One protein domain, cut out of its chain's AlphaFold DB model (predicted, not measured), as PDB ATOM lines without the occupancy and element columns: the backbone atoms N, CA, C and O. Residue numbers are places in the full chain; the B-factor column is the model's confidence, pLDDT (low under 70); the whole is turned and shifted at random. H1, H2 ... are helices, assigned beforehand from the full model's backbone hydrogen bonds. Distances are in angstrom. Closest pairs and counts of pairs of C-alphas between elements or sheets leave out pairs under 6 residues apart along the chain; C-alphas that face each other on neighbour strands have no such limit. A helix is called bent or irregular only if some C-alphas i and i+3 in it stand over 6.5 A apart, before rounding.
ATOM      1  N   ILE A  39      28.702 -11.749  21.154       95.06
ATOM      2  CA  ILE A  39      30.012 -11.993  20.532       95.06
ATOM      3  C   ILE A  39      30.881 -10.728  20.527       95.06
ATOM      4  O   ILE A  39      32.088 -10.809  20.750       95.06
ATOM      5  N   SER A  40      30.272  -9.552  20.343       94.00
ATOM      6  CA  SER A  40      30.947  -8.260  20.487       94.00
ATOM      7  C   SER A  40      31.462  -8.062  21.912       94.00
ATOM      8  O   SER A  40      32.626  -7.713  22.104       94.00
ATOM      9  N   ILE A  41      30.622  -8.335  22.912       97.00
ATOM     10  CA  ILE A  41      31.005  -8.195  24.319       97.00
ATOM     11  C   ILE A  41      32.054  -9.235  24.696       97.00
ATOM     12  O   ILE A  41      33.042  -8.869  25.315       97.00
ATOM     13  N   ALA A  42      31.927 -10.488  24.258       97.88
ATOM     14  CA  ALA A  42      32.958 -11.503  24.471       97.88
ATOM     15  C   ALA A  42      34.331 -11.038  23.956       97.88
ATOM     16  O   ALA A  42      35.335 -11.243  24.633       97.88
ATOM     17  N   GLY A  43      34.368 -10.349  22.810       97.31
ATOM     18  CA  GLY A  43      35.579  -9.703  22.306       97.31
ATOM     19  C   GLY A  43      36.150  -8.665  23.279       97.31
ATOM     20  O   GLY A  43      37.334  -8.732  23.602       97.31
ATOM     21  N   LEU A  44      35.311  -7.755  23.794       97.69
ATOM     22  CA  LEU A  44      35.723  -6.775  24.815       97.69
ATOM     23  C   LEU A  44      36.298  -7.463  26.064       97.69
ATOM     24  O   LEU A  44      37.342  -7.072  26.580       97.69
ATOM     25  N   LEU A  45      35.624  -8.505  26.559       98.31
ATOM     26  CA  LEU A  45      36.053  -9.220  27.763       98.31
ATOM     27  C   LEU A  45      37.409  -9.894  27.558       98.31
ATOM     28  O   LEU A  45      38.277  -9.789  28.419       98.31
ATOM     29  N   VAL A  46      37.625 -10.529  26.404       98.31
ATOM     30  CA  VAL A  46      38.920 -11.133  26.069       98.31
ATOM     31  C   VAL A  46      40.023 -10.079  25.997       98.31
ATOM     32  O   VAL A  46      41.119 -10.327  26.498       98.31
ATOM     33  N   GLY A  47      39.752  -8.894  25.447       97.56
ATOM     34  CA  GLY A  47      40.735  -7.811  25.444       97.56
ATOM     35  C   GLY A  47      41.076  -7.303  26.851       97.56
ATOM     36  O   GLY A  47      42.254  -7.095  27.141       97.56
ATOM     37  N   TYR A  48      40.104  -7.198  27.766       97.81
ATOM     38  CA  TYR A  48      40.395  -6.868  29.169       97.81
ATOM     39  C   TYR A  48      41.166  -7.961  29.902       97.81
ATOM     40  O   TYR A  48      42.065  -7.647  30.680       97.81
ATOM     41  N   LEU A  49      40.859  -9.236  29.658       97.81
ATOM     42  CA  LEU A  49      41.623 -10.346  30.233       97.81
ATOM     43  C   LEU A  49      43.063 -10.349  29.709       97.81
ATOM     44  O   LEU A  49      43.994 -10.540  30.490       97.81
ATOM     45  N   ALA A  50      43.261 -10.069  28.419       96.94
ATOM     46  CA  ALA A  50      44.590  -9.930  27.833       96.94
ATOM     47  C   ALA A  50      45.361  -8.756  28.454       96.94
ATOM     48  O   ALA A  50      46.527  -8.911  28.814       96.94
ATOM     49  N   LEU A  51      44.708  -7.607  28.646       95.75
ATOM     50  CA  LEU A  51      45.317  -6.450  29.303       95.75
ATOM     51  C   LEU A  51      45.619  -6.721  30.786       95.75
ATOM     52  O   LEU A  51      46.681  -6.346  31.279       95.75
ATOM     53  N   THR A  52      44.731  -7.434  31.480       96.25
ATOM     54  CA  THR A  52      44.946  -7.899  32.858       96.25
ATOM     55  C   THR A  52      46.189  -8.774  32.932       96.25
ATOM     56  O   THR A  52      47.054  -8.527  33.766       96.25
ATOM     57  N   ALA A  53      46.311  -9.763  32.043       95.50
ATOM     58  CA  ALA A  53      47.478 -10.634  31.982       95.50
ATOM     59  C   ALA A  53      48.750  -9.837  31.649       95.50
ATOM     60  O   ALA A  53      49.773 -10.009  32.308       95.50
ATOM     61  N   PHE A  54      48.681  -8.911  30.690       94.00
ATOM     62  CA  PHE A  54      49.801  -8.039  30.336       94.00
ATOM     63  C   PHE A  54      50.306  -7.221  31.534       94.00
ATOM     64  O   PHE A  54      51.513  -7.118  31.753       94.00
ATOM     65  N   VAL A  55      49.402  -6.679  32.351       93.44
ATOM     66  CA  VAL A  55      49.790  -5.966  33.573       93.44
ATOM     67  C   VAL A  55      50.267  -6.933  34.654       93.44
ATOM     68  O   VAL A  55      51.288  -6.669  35.277       93.44
ATOM     69  N   ALA A  56      49.588  -8.060  34.861       92.62
ATOM     70  CA  ALA A  56      49.934  -9.024  35.902       92.62
ATOM     71  C   ALA A  56      51.341  -9.604  35.713       92.62
ATOM     72  O   ALA A  56      52.102  -9.684  36.673       92.62
ATOM     73  N   PHE A  57      51.684  -9.992  34.482       90.06
ATOM     74  CA  PHE A  57      52.953 -10.648  34.156       90.06
ATOM     75  C   PHE A  57      54.030  -9.688  33.638       90.06
ATOM     76  O   PHE A  57      55.208 -10.032  33.675       90.06
ATOM     77  N   GLY A  58      53.647  -8.506  33.151       86.75
ATOM     78  CA  GLY A  58      54.560  -7.521  32.575       86.75
ATOM     79  C   GLY A  58      54.691  -6.276  33.444       86.75
ATOM     80  O   GLY A  58      55.518  -6.208  34.345       86.75
ATOM     81  N   VAL A  59      53.891  -5.254  33.144       77.06
ATOM     82  CA  VAL A  59      54.123  -3.891  33.653       77.06
ATOM     83  C   VAL A  59      53.919  -3.772  35.169       77.06
ATOM     84  O   VAL A  59      54.642  -3.033  35.834       77.06
ATOM     85  N   GLY A  60      52.977  -4.522  35.740       73.31
ATOM     86  CA  GLY A  60      52.650  -4.460  37.163       73.31
ATOM     87  C   GLY A  60      53.800  -4.897  38.067       73.31
ATOM     88  O   GLY A  60      54.014  -4.277  39.106       73.31
ATOM     89  N   THR A  61      54.585  -5.902  37.665       74.25
ATOM     90  CA  THR A  61      55.735  -6.374  38.458       74.25
ATOM     91  C   THR A  61      56.873  -5.357  38.468       74.25
ATOM     92  O   THR A  61      57.475  -5.137  39.516       74.25
ATOM     93  N   VAL A  62      57.121  -4.683  37.341       81.88
ATOM     94  CA  VAL A  62      58.128  -3.612  37.231       81.88
ATOM     95  C   VAL A  62      57.723  -2.390  38.055       81.88
ATOM     96  O   VAL A  62      58.546  -1.831  38.786       81.88
ATOM     97  N   LEU A  63      56.449  -1.988  37.972       77.62
ATOM     98  CA  LEU A  63      55.920  -0.855  38.734       77.62
ATOM     99  C   LEU A  63      55.967  -1.112  40.242       77.62
ATOM    100  O   LEU A  63      56.357  -0.218  40.986       77.62
ATOM    101  N   ALA A  64      55.646  -2.330  40.686       74.06
ATOM    102  CA  ALA A  64      55.668  -2.697  42.103       74.06
ATOM    103  C   ALA A  64      57.071  -2.655  42.739       74.06
ATOM    104  O   ALA A  64      57.182  -2.637  43.961       74.06
ATOM    105  N   GLN A  65      58.139  -2.636  41.936       82.00
ATOM    106  CA  GLN A  65      59.512  -2.474  42.426       82.00
ATOM    107  C   GLN A  65      59.921  -1.002  42.601       82.00
ATOM    108  O   GLN A  65      60.963  -0.730  43.192       82.00
ATOM    109  N   HIS A  66      59.136  -0.053  42.078       85.94
ATOM    110  CA  HIS A  66      59.508   1.359  42.004       85.94
ATOM    111  C   HIS A  66      58.373   2.264  42.503       85.94
ATOM    112  O   HIS A  66      57.553   2.753  41.720       85.94
ATOM    113  N   ASP A  67      58.390   2.586  43.796       84.19
ATOM    114  CA  ASP A  67      57.400   3.463  44.442       84.19
ATOM    115  C   ASP A  67      57.195   4.798  43.707       84.19
ATOM    116  O   ASP A  67      56.075   5.303  43.600       84.19
ATOM    117  N   TYR A  68      58.275   5.374  43.170       87.81
ATOM    118  CA  TYR A  68      58.214   6.618  42.402       87.81
ATOM    119  C   TYR A  68      57.366   6.478  41.130       87.81
ATOM    120  O   TYR A  68      56.544   7.351  40.846       87.81
ATOM    121  N   LEU A  69      57.511   5.370  40.392       85.75
ATOM    122  CA  LEU A  69      56.725   5.122  39.183       85.75
ATOM    123  C   LEU A  69      55.247   4.940  39.526       85.75
ATOM    124  O   LEU A  69      54.406   5.553  38.872       85.75
ATOM    125  N   MET A  70      54.919   4.187  40.582       83.69
ATOM    126  CA  MET A  70      53.525   4.029  41.018       83.69
ATOM    127  C   MET A  70      52.879   5.374  41.362       83.69
ATOM    128  O   MET A  70      51.757   5.645  40.932       83.69
ATOM    129  N   ARG A  71      53.588   6.246  42.092       86.19
ATOM    130  CA  ARG A  71      53.094   7.592  42.430       86.19
ATOM    131  C   ARG A  71      52.887   8.448  41.185       86.19
ATOM    132  O   ARG A  71      51.837   9.074  41.054       86.19
ATOM    133  N   LEU A  72      53.855   8.447  40.269       87.94
ATOM    134  CA  LEU A  72      53.772   9.210  39.024       87.94
ATOM    135  C   LEU A  72      52.597   8.740  38.159       87.94
ATOM    136  O   LEU A  72      51.832   9.568  37.662       87.94
ATOM    137  N   MET A  73      52.414   7.426  38.024       84.12
ATOM    138  CA  MET A  73      51.289   6.855  37.289       84.12
ATOM    139  C   MET A  73      49.953   7.179  37.955       84.12
ATOM    140  O   MET A  73      49.025   7.585  37.264       84.12
ATOM    141  N   THR A  74      49.865   7.079  39.283       83.25
ATOM    142  CA  THR A  74      48.646   7.420  40.034       83.25
ATOM    143  C   THR A  74      48.272   8.888  39.834       83.25
ATOM    144  O   THR A  74      47.115   9.200  39.559       83.25
ATOM    145  N   LEU A  75      49.251   9.798  39.914       88.31
ATOM    146  CA  LEU A  75      49.026  11.229  39.714       88.31
ATOM    147  C   LEU A  75      48.630  11.541  38.264       88.31
ATOM    148  O   LEU A  75      47.652  12.250  38.033       88.31
ATOM    149  N   GLY A  76      49.348  10.981  37.287       86.81
ATOM    150  CA  GLY A  76      49.017  11.128  35.868       86.81
ATOM    151  C   GLY A  76      47.635  10.565  35.538       86.81
ATOM    152  O   GLY A  76      46.856  11.192  34.818       86.81
ATOM    153  N   GLY A  77      47.289   9.427  36.137       84.00
ATOM    154  CA  GLY A  77      45.963   8.845  36.040       84.00
ATOM    155  C   GLY A  77      44.897   9.762  36.622       84.00
ATOM    156  O   GLY A  77      43.875   9.988  35.973       84.00
ATOM    157  N   ALA A  78      45.114  10.306  37.820       86.44
ATOM    158  CA  ALA A  78      44.163  11.204  38.474       86.44
ATOM    159  C   ALA A  78      43.905  12.462  37.629       86.44
ATOM    160  O   ALA A  78      42.750  12.852  37.443       86.44
ATOM    161  N   LEU A  79      44.960  13.045  37.048       88.62
ATOM    162  CA  LEU A  79      44.848  14.165  36.109       88.62
ATOM    163  C   LEU A  79      44.025  13.790  34.871       88.62
ATOM    164  O   LEU A  79      43.167  14.565  34.449       88.62
ATOM    165  N   TYR A  80      44.238  12.598  34.315       84.31
ATOM    166  CA  TYR A  80      43.476  12.135  33.159       84.31
ATOM    167  C   TYR A  80      42.003  11.861  33.486       84.31
ATOM    168  O   TYR A  80      41.142  12.248  32.698       84.31
ATOM    169  N   ILE A  81      41.680  11.256  34.639       82.19
ATOM    170  CA  ILE A  81      40.280  11.133  35.088       82.19
ATOM    171  C   ILE A  81      39.662  12.525  35.224       82.19
ATOM    172  O   ILE A  81      38.547  12.737  34.757       82.19
ATOM    173  N   GLY A  82      40.379  13.477  35.831       85.56
ATOM    174  CA  GLY A  82      39.919  14.860  35.949       85.56
ATOM    175  C   GLY A  82      39.622  15.476  34.582       85.56
ATOM    176  O   GLY A  82      38.559  16.061  34.380       85.56
ATOM    177  N   TRP A  83      40.513  15.271  33.612       85.75
ATOM    178  CA  TRP A  83      40.324  15.723  32.237       85.75
ATOM    179  C   TRP A  83      39.120  15.056  31.551       85.75
ATOM    180  O   TRP A  83      38.295  15.761  30.966       85.75
ATOM    181  N   LEU A  84      38.956  13.734  31.683       80.12
ATOM    182  CA  LEU A  84      37.782  13.011  31.176       80.12
ATOM    183  C   LEU A  84      36.482  13.503  31.824       80.12
ATOM    184  O   LEU A  84      35.496  13.734  31.127       80.12
ATOM    185  N   GLY A  85      36.482  13.693  33.145       81.75
ATOM    186  CA  GLY A  85      35.335  14.191  33.902       81.75
ATOM    187  C   GLY A  85      34.912  15.586  33.446       81.75
ATOM    188  O   GLY A  85      33.738  15.814  33.156       81.75
ATOM    189  N   VAL A  86      35.872  16.502  33.289       86.69
ATOM    190  CA  VAL A  86      35.624  17.842  32.734       86.69
ATOM    191  C   VAL A  86      35.097  17.756  31.299       86.69
ATOM    192  O   VAL A  86      34.168  18.485  30.950       86.69
ATOM    193  N   GLY A  87      35.648  16.857  30.478       81.00
ATOM    194  CA  GLY A  87      35.170  16.596  29.120       81.00
ATOM    195  C   GLY A  87      33.696  16.190  29.088       81.00
ATOM    196  O   GLY A  87      32.927  16.784  28.339       81.00
ATOM    197  N   MET A  88      33.283  15.265  29.960       78.94
ATOM    198  CA  MET A  88      31.889  14.813  30.056       78.94
ATOM    199  C   MET A  88      30.914  15.915  30.487       78.94
ATOM    200  O   MET A  88      29.783  15.939  30.008       78.94
ATOM    201  N   ILE A  89      31.340  16.831  31.365       84.56
ATOM    202  CA  ILE A  89      30.515  17.973  31.798       84.56
ATOM    203  C   ILE A  89      30.397  19.014  30.678       84.56
ATOM    204  O   ILE A  89      29.319  19.557  30.445       84.56
ATOM    205  N   ARG A  90      31.501  19.309  29.978       87.06
ATOM    206  CA  ARG A  90      31.542  20.340  28.925       87.06
ATOM    207  C   ARG A  90      30.861  19.901  27.636       87.06
ATOM    208  O   ARG A  90      30.222  20.712  26.971       87.06
ATOM    209  N   GLN A  91      31.045  18.644  27.261       76.88
ATOM    210  CA  GLN A  91      30.481  18.045  26.064       76.88
ATOM    211  C   GLN A  91      29.922  16.681  26.453       76.88
ATOM    212  O   GLN A  91      30.652  15.685  26.407       76.88
ATOM    213  N   PRO A  92      28.631  16.619  26.836       66.06
ATOM    214  CA  PRO A  92      27.970  15.350  27.075       66.06
ATOM    215  C   PRO A  92      28.227  14.462  25.865       66.06
ATOM    216  O   PRO A  92      27.958  14.864  24.732       66.06
ATOM    217  N   THR A  93      28.830  13.295  26.079       61.78
ATOM    218  CA  THR A  93      29.166  12.405  24.972       61.78
ATOM    219  C   THR A  93      27.869  11.930  24.332       61.78
ATOM    220  O   THR A  93      27.180  11.050  24.850       61.78
ATOM    221  N   TYR A  94      27.519  12.527  23.198       56.16
ATOM    222  CA  TYR A  94      26.431  12.034  22.377       56.16
ATOM    223  C   TYR A  94      26.924  10.772  21.688       56.16
ATOM    224  O   TYR A  94      27.877  10.796  20.911       56.16
ATOM    225  N   ILE A  95      26.277   9.651  21.993       57.53
ATOM    226  CA  ILE A  95      26.505   8.396  21.284       57.53
ATOM    227  C   ILE A  95      26.067   8.631  19.836       57.53
ATOM    228  O   ILE A  95      24.870   8.656  19.541       57.53
ATOM    229  N   ASP A 106      29.236 -10.454  10.495       86.50
ATOM    230  CA  ASP A 106      30.389 -11.331  10.672       86.50
ATOM    231  C   ASP A 106      30.749 -11.367  12.168       86.50
ATOM    232  O   ASP A 106      31.287 -10.412  12.752       86.50
ATOM    233  N   ARG A 107      30.389 -12.487  12.805       89.50
ATOM    234  CA  ARG A 107      30.590 -12.732  14.237       89.50
ATOM    235  C   ARG A 107      32.071 -12.706  14.603       89.50
ATOM    236  O   ARG A 107      32.423 -12.164  15.649       89.50
ATOM    237  N   TRP A 108      32.936 -13.244  13.743       92.44
ATOM    238  CA  TRP A 108      34.374 -13.299  13.995       92.44
ATOM    239  C   TRP A 108      35.017 -11.922  13.868       92.44
ATOM    240  O   TRP A 108      35.803 -11.515  14.730       92.44
ATOM    241  N   ARG A 109      34.627 -11.155  12.847       90.12
ATOM    242  CA  ARG A 109      35.051  -9.755  12.717       90.12
ATOM    243  C   ARG A 109      34.607  -8.924  13.920       90.12
ATOM    244  O   ARG A 109      35.408  -8.156  14.445       90.12
ATOM    245  N   SER A 110      33.373  -9.115  14.388       91.12
ATOM    246  CA  SER A 110      32.831  -8.407  15.558       91.12
ATOM    247  C   SER A 110      33.577  -8.751  16.847       91.12
ATOM    248  O   SER A 110      33.888  -7.854  17.628       91.12
ATOM    249  N   PHE A 111      33.919 -10.026  17.043       95.56
ATOM    250  CA  PHE A 111      34.741 -10.483  18.164       95.56
ATOM    251  C   PHE A 111      36.128  -9.825  18.165       95.56
ATOM    252  O   PHE A 111      36.523  -9.197  19.147       95.56
ATOM    253  N   ARG A 112      36.855  -9.904  17.039       95.75
ATOM    254  CA  ARG A 112      38.196  -9.306  16.898       95.75
ATOM    255  C   ARG A 112      38.177  -7.791  17.057       95.75
ATOM    256  O   ARG A 112      39.097  -7.228  17.648       95.75
ATOM    257  N   HIS A 113      37.136  -7.136  16.547       92.38
ATOM    258  CA  HIS A 113      36.956  -5.704  16.737       92.38
ATOM    259  C   HIS A 113      36.734  -5.372  18.216       92.38
ATOM    260  O   HIS A 113      37.367  -4.452  18.714       92.38
ATOM    261  N   GLY A 114      35.930  -6.162  18.938       94.38
ATOM    262  CA  GLY A 114      35.755  -6.020  20.385       94.38
ATOM    263  C   GLY A 114      37.073  -6.116  21.156       94.38
ATOM    264  O   GLY A 114      37.354  -5.243  21.972       94.38
ATOM    265  N   ILE A 115      37.924  -7.099  20.832       96.94
ATOM    266  CA  ILE A 115      39.265  -7.219  21.437       96.94
ATOM    267  C   ILE A 115      40.059  -5.925  21.230       96.94
ATOM    268  O   ILE A 115      40.583  -5.365  22.193       96.94
ATOM    269  N   GLY A 116      40.105  -5.432  19.987       92.94
ATOM    270  CA  GLY A 116      40.799  -4.193  19.640       92.94
ATOM    271  C   GLY A 116      40.235  -2.968  20.360       92.94
ATOM    272  O   GLY A 116      41.012  -2.169  20.875       92.94
ATOM    273  N   VAL A 117      38.905  -2.854  20.462       92.94
ATOM    274  CA  VAL A 117      38.230  -1.758  21.170       92.94
ATOM    275  C   VAL A 117      38.680  -1.715  22.623       92.94
ATOM    276  O   VAL A 117      39.207  -0.694  23.039       92.94
ATOM    277  N   SER A 118      38.555  -2.811  23.375       93.69
ATOM    278  CA  SER A 118      38.958  -2.827  24.789       93.69
ATOM    279  C   SER A 118      40.472  -2.717  24.989       93.69
ATOM    280  O   SER A 118      40.922  -2.031  25.903       93.69
ATOM    281  N   GLY A 119      41.269  -3.378  24.140       89.00
ATOM    282  CA  GLY A 119      42.720  -3.468  24.305       89.00
ATOM    283  C   GLY A 119      43.456  -2.175  23.955       89.00
ATOM    284  O   GLY A 119      44.498  -1.892  24.537       89.00
ATOM    285  N   LEU A 120      42.908  -1.376  23.034       87.94
ATOM    286  CA  LEU A 120      43.472  -0.085  22.619       87.94
ATOM    287  C   LEU A 120      42.735   1.108  23.237       87.94
ATOM    288  O   LEU A 120      43.033   2.258  22.915       87.94
ATOM    289  N   ASN A 121      41.768   0.857  24.119       89.81
ATOM    290  CA  ASN A 121      41.025   1.912  24.784       89.81
ATOM    291  C   ASN A 121      41.947   2.660  25.768       89.81
ATOM    292  O   ASN A 121      42.390   2.061  26.752       89.81
ATOM    293  N   PRO A 122      42.195   3.970  25.582       85.75
ATOM    294  CA  PRO A 122      43.076   4.733  26.466       85.75
ATOM    295  C   PRO A 122      42.562   4.776  27.913       85.75
ATOM    296  O   PRO A 122      43.369   4.747  28.840       85.75
ATOM    297  N   LYS A 123      41.235   4.752  28.127       89.38
ATOM    298  CA  LYS A 123      40.625   4.642  29.464       89.38
ATOM    299  C   LYS A 123      40.982   3.306  30.120       89.38
ATOM    300  O   LYS A 123      41.318   3.279  31.300       89.38
ATOM    301  N   ALA A 124      40.907   2.210  29.363       91.56
ATOM    302  CA  ALA A 124      41.224   0.872  29.855       91.56
ATOM    303  C   ALA A 124      42.721   0.723  30.143       91.56
ATOM    304  O   ALA A 124      43.093   0.306  31.236       91.56
ATOM    305  N   LEU A 125      43.573   1.125  29.197       90.31
ATOM    306  CA  LEU A 125      45.026   1.120  29.364       90.31
ATOM    307  C   LEU A 125      45.436   1.912  30.603       90.31
ATOM    308  O   LEU A 125      46.201   1.413  31.425       90.31
ATOM    309  N   LEU A 126      44.871   3.103  30.792       87.94
ATOM    310  CA  LEU A 126      45.143   3.884  31.985       87.94
ATOM    311  C   LEU A 126      44.649   3.190  33.259       87.94
ATOM    312  O   LEU A 126      45.392   3.123  34.231       87.94
ATOM    313  N   PHE A 127      43.425   2.662  33.269       91.25
ATOM    314  CA  PHE A 127      42.893   1.939  34.424       91.25
ATOM    315  C   PHE A 127      43.806   0.780  34.839       91.25
ATOM    316  O   PHE A 127      44.243   0.704  35.987       91.25
ATOM    317  N   PHE A 128      44.145  -0.093  33.895       91.88
ATOM    318  CA  PHE A 128      44.925  -1.289  34.179       91.88
ATOM    319  C   PHE A 128      46.388  -0.984  34.496       91.88
ATOM    320  O   PHE A 128      46.951  -1.635  35.369       91.88
ATOM    321  N   VAL A 129      47.013  -0.008  33.834       88.69
ATOM    322  CA  VAL A 129      48.442   0.273  34.041       88.69
ATOM    323  C   VAL A 129      48.669   1.242  35.200       88.69
ATOM    324  O   VAL A 129      49.566   1.025  36.009       88.69
ATOM    325  N   ALA A 130      47.871   2.307  35.303       86.19
ATOM    326  CA  ALA A 130      48.103   3.367  36.279       86.19
ATOM    327  C   ALA A 130      47.378   3.146  37.605       86.19
ATOM    328  O   ALA A 130      47.905   3.513  38.653       86.19
ATOM    329  N   PHE A 131      46.174   2.572  37.563       88.44
ATOM    330  CA  PHE A 131      45.312   2.528  38.737       88.44
ATOM    331  C   PHE A 131      45.202   1.167  39.386       88.44
ATOM    332  O   PHE A 131      45.045   1.127  40.596       88.44
ATOM    333  N   LEU A 132      45.306   0.068  38.641       91.56
ATOM    334  CA  LEU A 132      45.214  -1.268  39.224       91.56
ATOM    335  C   LEU A 132      46.406  -1.597  40.148       91.56
ATOM    336  O   LEU A 132      46.148  -2.014  41.279       91.56
ATOM    337  N   PRO A 133      47.687  -1.384  39.767       88.56
ATOM    338  CA  PRO A 133      48.821  -1.768  40.612       88.56
ATOM    339  C   PRO A 133      48.813  -1.129  42.014       88.56
ATOM    340  O   PRO A 133      49.116  -1.844  42.970       88.56
ATOM    341  N   PRO A 134      48.415   0.149  42.204       88.88
ATOM    342  CA  PRO A 134      48.233   0.743  43.534       88.88
ATOM    343  C   PRO A 134      47.284  -0.001  44.486       88.88
ATOM    344  O   PRO A 134      47.418   0.149  45.697       88.88
ATOM    345  N   PHE A 135      46.359  -0.828  43.984       90.56
ATOM    346  CA  PHE A 135      45.491  -1.677  44.815       90.56
ATOM    347  C   PHE A 135      46.115  -3.044  45.140       90.56
ATOM    348  O   PHE A 135      45.407  -3.995  45.464       90.56
ATOM    349  N   THR A 136      47.438  -3.173  45.054       90.38
ATOM    350  CA  THR A 136      48.164  -4.391  45.430       90.38
ATOM    351  C   THR A 136      49.147  -4.114  46.558       90.38
ATOM    352  O   THR A 136      49.551  -2.976  46.790       90.38
ATOM    353  N   SER A 137      49.550  -5.159  47.279       87.50
ATOM    354  CA  SER A 137      50.655  -5.058  48.233       87.50
ATOM    355  C   SER A 137      51.499  -6.328  48.234       87.50
ATOM    356  O   SER A 137      50.928  -7.426  48.268       87.50
ATOM    357  N   PRO A 138      52.840  -6.211  48.263       84.06
ATOM    358  CA  PRO A 138      53.725  -7.365  48.403       84.06
ATOM    359  C   PRO A 138      53.631  -8.023  49.791       84.06
ATOM    360  O   PRO A 138      54.107  -9.138  49.961       84.06
ATOM    361  N   HIS A 139      53.011  -7.366  50.778       85.75
ATOM    362  CA  HIS A 139      52.914  -7.868  52.154       85.75
ATOM    363  C   HIS A 139      51.757  -8.852  52.390       85.75
ATOM    364  O   HIS A 139      51.654  -9.435  53.468       85.75
ATOM    365  N   TYR A 140      50.869  -9.052  51.413       86.44
ATOM    366  CA  TYR A 140      49.805 -10.051  51.524       86.44
ATOM    367  C   TYR A 140      50.303 -11.452  51.152       86.44
ATOM    368  O   TYR A 140      51.167 -11.610  50.302       86.44
ATOM    369  N   HIS A 141      49.650 -12.494  51.685       88.81
ATOM    370  CA  HIS A 141      49.926 -13.900  51.332       88.81
ATOM    371  C   HIS A 141      49.794 -14.240  49.836       88.81
ATOM    372  O   HIS A 141      50.256 -15.286  49.397       88.81
ATOM    373  N   TRP A 142      49.096 -13.406  49.069       90.69
ATOM    374  CA  TRP A 142      48.845 -13.632  47.648       90.69
ATOM    375  C   TRP A 142      49.933 -12.959  46.827       90.69
ATOM    376  O   TRP A 142      50.269 -11.805  47.101       90.69
ATOM    377  N   SER A 143      50.421 -13.619  45.776       91.62
ATOM    378  CA  SER A 143      51.398 -12.997  44.881       91.62
ATOM    379  C   SER A 143      50.797 -11.789  44.155       91.62
ATOM    380  O   SER A 143      49.581 -11.701  43.963       91.62
ATOM    381  N   LEU A 144      51.648 -10.858  43.712       90.25
ATOM    382  CA  LEU A 144      51.213  -9.679  42.955       90.25
ATOM    383  C   LEU A 144      50.372 -10.076  41.727       90.25
ATOM    384  O   LEU A 144      49.304  -9.522  41.492       90.25
ATOM    385  N   VAL A 145      50.822 -11.103  41.000       92.75
ATOM    386  CA  VAL A 145      50.126 -11.669  39.835       92.75
ATOM    387  C   VAL A 145      48.719 -12.126  40.216       92.75
ATOM    388  O   VAL A 145      47.758 -11.777  39.538       92.75
ATOM    389  N   GLN A 146      48.574 -12.874  41.317       94.19
ATOM    390  CA  GLN A 146      47.269 -13.357  41.777       94.19
ATOM    391  C   GLN A 146      46.331 -12.202  42.143       94.19
ATOM    392  O   GLN A 146      45.156 -12.233  41.773       94.19
ATOM    393  N   GLN A 147      46.842 -11.177  42.834       94.69
ATOM    394  CA  GLN A 147      46.059  -9.990  43.194       94.69
ATOM    395  C   GLN A 147      45.558  -9.263  41.937       94.69
ATOM    396  O   GLN A 147      44.362  -8.989  41.818       94.69
ATOM    397  N   ILE A 148      46.444  -9.023  40.963       94.94
ATOM    398  CA  ILE A 148      46.097  -8.341  39.709       94.94
ATOM    399  C   ILE A 148      45.088  -9.153  38.893       94.94
ATOM    400  O   ILE A 148      44.099  -8.598  38.417       94.94
ATOM    401  N   MET A 149      45.297 -10.466  38.764       96.06
ATOM    402  CA  MET A 149      44.403 -11.348  38.007       96.06
ATOM    403  C   MET A 149      42.995 -11.392  38.607       96.06
ATOM    404  O   MET A 149      42.019 -11.332  37.859       96.06
ATOM    405  N   VAL A 150      42.862 -11.448  39.936       96.50
ATOM    406  CA  VAL A 150      41.541 -11.431  40.586       96.50
ATOM    407  C   VAL A 150      40.853 -10.083  40.422       96.50
ATOM    408  O   VAL A 150      39.693 -10.044  40.010       96.50
ATOM    409  N   MET A 151      41.554  -8.979  40.672       97.00
ATOM    410  CA  MET A 151      40.989  -7.640  40.497       97.00
ATOM    411  C   MET A 151      40.578  -7.375  39.041       97.00
ATOM    412  O   MET A 151      39.456  -6.936  38.780       97.00
ATOM    413  N   GLY A 152      41.428  -7.726  38.076       97.06
ATOM    414  CA  GLY A 152      41.101  -7.614  36.655       97.06
ATOM    415  C   GLY A 152      39.933  -8.510  36.233       97.06
ATOM    416  O   GLY A 152      39.095  -8.086  35.436       97.06
ATOM    417  N   SER A 153      39.796  -9.701  36.825       97.88
ATOM    418  CA  SER A 153      38.642 -10.582  36.597       97.88
ATOM    419  C   SER A 153      37.345  -9.988  37.148       97.88
ATOM    420  O   SER A 153      36.326 -10.017  36.463       97.88
ATOM    421  N   ILE A 154      37.372  -9.387  38.342       97.88
ATOM    422  CA  ILE A 154      36.211  -8.701  38.938       97.88
ATOM    423  C   ILE A 154      35.787  -7.499  38.086       97.88
ATOM    424  O   ILE A 154      34.594  -7.311  37.822       97.88
ATOM    425  N   HIS A 155      36.750  -6.706  37.609       97.81
ATOM    426  CA  HIS A 155      36.471  -5.609  36.682       97.81
ATOM    427  C   HIS A 155      35.850  -6.133  35.381       97.81
ATOM    428  O   HIS A 155      34.806  -5.648  34.952       97.81
ATOM    429  N   THR A 156      36.440  -7.177  34.793       98.06
ATOM    430  CA  THR A 156      35.946  -7.799  33.557       98.06
ATOM    431  C   THR A 156      34.531  -8.354  33.731       98.06
ATOM    432  O   THR A 156      33.680  -8.141  32.872       98.06
ATOM    433  N   ALA A 157      34.232  -9.002  34.860       98.25
ATOM    434  CA  ALA A 157      32.887  -9.477  35.178       98.25
ATOM    435  C   ALA A 157      31.888  -8.316  35.317       98.25
ATOM    436  O   ALA A 157      30.772  -8.391  34.803       98.25
ATOM    437  N   SER A 158      32.304  -7.210  35.938       98.06
ATOM    438  CA  SER A 158      31.482  -5.998  36.044       98.06
ATOM    439  C   SER A 158      31.194  -5.395  34.659       98.06
ATOM    440  O   SER A 158      30.044  -5.066  34.359       98.06
ATOM    441  N   CYS A 159      32.198  -5.335  33.777       97.38
ATOM    442  CA  CYS A 159      32.029  -4.952  32.371       97.38
ATOM    443  C   CYS A 159      31.064  -5.886  31.633       97.38
ATOM    444  O   CYS A 159      30.211  -5.409  30.890       97.38
ATOM    445  N   ALA A 160      31.161  -7.201  31.853       97.69
ATOM    446  CA  ALA A 160      30.268  -8.175  31.232       97.69
ATOM    447  C   ALA A 160      28.807  -7.876  31.569       97.69
ATOM    448  O   ALA A 160      27.980  -7.815  30.662       97.69
ATOM    449  N   VAL A 161      28.501  -7.617  32.842       97.69
ATOM    450  CA  VAL A 161      27.146  -7.260  33.283       97.69
ATOM    451  C   VAL A 161      26.702  -5.943  32.646       97.69
ATOM    452  O   VAL A 161      25.704  -5.914  31.926       97.69
ATOM    453  N   VAL A 162      27.458  -4.860  32.847       97.12
ATOM    454  CA  VAL A 162      27.038  -3.516  32.416       97.12
ATOM    455  C   VAL A 162      26.924  -3.422  30.896       97.12
ATOM    456  O   VAL A 162      25.904  -2.960  30.387       97.12
ATOM    457  N   TYR A 163      27.923  -3.889  30.146       95.88
ATOM    458  CA  TYR A 163      27.929  -3.753  28.688       95.88
ATOM    459  C   TYR A 163      26.894  -4.662  28.023       95.88
ATOM    460  O   TYR A 163      26.317  -4.279  27.004       95.88
ATOM    461  N   THR A 164      26.581  -5.813  28.628       95.69
ATOM    462  CA  THR A 164      25.482  -6.679  28.170       95.69
ATOM    463  C   THR A 164      24.135  -6.020  28.405       95.69
ATOM    464  O   THR A 164      23.329  -5.948  27.476       95.69
ATOM    465  N   CYS A 165      23.911  -5.450  29.592       95.31
ATOM    466  CA  CYS A 165      22.709  -4.668  29.872       95.31
ATOM    467  C   CYS A 165      22.554  -3.502  28.887       95.31
ATOM    468  O   CYS A 165      21.471  -3.312  28.333       95.31
ATOM    469  N   VAL A 166      23.626  -2.754  28.616       93.50
ATOM    470  CA  VAL A 166      23.620  -1.627  27.669       93.50
ATOM    471  C   VAL A 166      23.304  -2.087  26.243       93.50
ATOM    472  O   VAL A 166      22.428  -1.503  25.598       93.50
ATOM    473  N   GLY A 167      23.972  -3.136  25.757       92.12
ATOM    474  CA  GLY A 167      23.755  -3.674  24.414       92.12
ATOM    475  C   GLY A 167      22.326  -4.175  24.214       92.12
ATOM    476  O   GLY A 167      21.649  -3.751  23.275       92.12
ATOM    477  N   TYR A 168      21.815  -4.993  25.137       92.88
ATOM    478  CA  TYR A 168      20.447  -5.510  25.038       92.88
ATOM    479  C   TYR A 168      19.376  -4.442  25.239       92.88
ATOM    480  O   TYR A 168      18.370  -4.464  24.534       92.88
ATOM    481  N   SER A 169      19.598  -3.459  26.118       89.88
ATOM    482  CA  SER A 169      18.665  -2.331  26.271       89.88
ATOM    483  C   SER A 169      18.449  -1.602  24.943       89.88
ATOM    484  O   SER A 169      17.344  -1.142  24.649       89.88
ATOM    485  N   ARG A 170      19.494  -1.514  24.109       86.75
ATOM    486  CA  ARG A 170      19.406  -0.906  22.776       86.75
ATOM    487  C   ARG A 170      18.803  -1.829  21.729       86.75
ATOM    488  O   ARG A 170      18.020  -1.342  20.918       86.75
ATOM    489  N   GLU A 171      19.082  -3.127  21.777       85.31
ATOM    490  CA  GLU A 171      18.406  -4.108  20.918       85.31
ATOM    491  C   GLU A 171      16.886  -4.105  21.142       85.31
ATOM    492  O   GLU A 171      16.114  -4.020  20.184       85.31
ATOM    493  N   SER A 172      16.440  -4.140  22.400       83.31
ATOM    494  CA  SER A 172      15.016  -4.120  22.749       83.31
ATOM    495  C   SER A 172      14.326  -2.827  22.314       83.31
ATOM    496  O   SER A 172      13.212  -2.877  21.799       83.31
TER     497      SER A 172
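What this domain is: This is residues 39 to 95 and 106 to 172 of the 181 residues of the protein "Lysine transporter LysE" of Aeromonas sp. ASNIH1 (UniProt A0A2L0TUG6). Three helices stand side by side, H1 in the middle with H3 on one side and the long H5 on the other, while H2 turns back from the end of H1 and spreads away from it like the second arm of a V. The short H4 sits inside this V toward its closed end, between H1 and the first part of H2, where it touches residues 48 to 60 of H1 and 70 to 77 of H2, and the far end of the V is open, with residues 85 to 95 sticking out. The printed part has 124 residues, with five named helices in the order H1, H2, H3, H4, H5 and no named strand, and its class is all helix. The whole is compact, with a radius of gyration of the C-alphas of 16.0 A, and it spans 48 by 35 by 21 A.

Where its parts are: H1 takes residues 39 to 64 and begins with C-alpha 39 at (30.012, -11.993, 20.532); its first and last C-alphas are 34.8 A apart. It has a kink of 40 degrees near residue 56 and is only just irregular, with C-alphas 56 and 59 at 7.0 A. H2 takes residues 67 to 90 and is 34.6 A long from first to last C-alpha; C-alpha 90 is at (31.542, 20.340, 28.925). After the cut come H3, residues 107 to 119, 18.3 A long, and H4, residues 122 to 131, 12.7 A long. H5, residues 144 to 172, is the longest helix, with 41.8 A between its first and last C-alphas, and it ends with C-alpha 172 at (15.016, -4.120, 22.749).

How they stand to each other: H1 is the hub and touches the other four helices. With residues 39 to 51 alone it touches H3, where the closest C-alphas, those of Gly 43 and Gly 114, are 4.2 A apart; the two run the same way at a shallow tilt of 31 degrees. H1 also touches H5, the closest C-alphas being those of Ala 56 and Val 145 at 4.7 A, and these two run opposite ways at a shallow tilt of 23 degrees. H3 and H5 are apart. With residues 48 to 60 alone H1 touches H4, the C-alphas of Val 55 and Val 129 coming closest at 6.4 A; the tilt of 36 degrees is only just steep, and they run the same way. Residues 70 to 77 of H2 touch H4, with the C-alphas of Met 73 and Ala 130 closest at 4.8 A; they run opposite ways at 37 degrees, only just a steep tilt. H1 and H2 touch only at the corner by their link, and only just, with 3 pairs of C-alphas within 8 A, the closest those of Leu 63 and Met 70 at 5.9 A. H4 and H5 are close but not clearly touching, their closest C-alphas, those of Phe 128 and Gly 152, being 7.8 A apart. H2 is apart from H3 and from H5. In H2, H3, H4 and H5 every O i to N i+4 pair is within hydrogen-bond range, and in H1 18 of 22 are.

The domain as a whole: The two C-alphas farthest apart, those of His 66 and Ser 172, are 48.8 A from each other. Residues 96 to 105 are cut out, and C-alphas 95 and 106 are 22.7 A apart across this cut, which falls in the link from H2 to H3. The links from H1 to H2 and from H3 to H4 are tight, with 2 residues each, and the link from H4 to H5, residues 132 to 143, is long. Residues 85 to 95, of which 85 to 90 belong to H2, stand free. The mean pLDDT of the printed part is 89.2, and residues 92 to 95 are under 70.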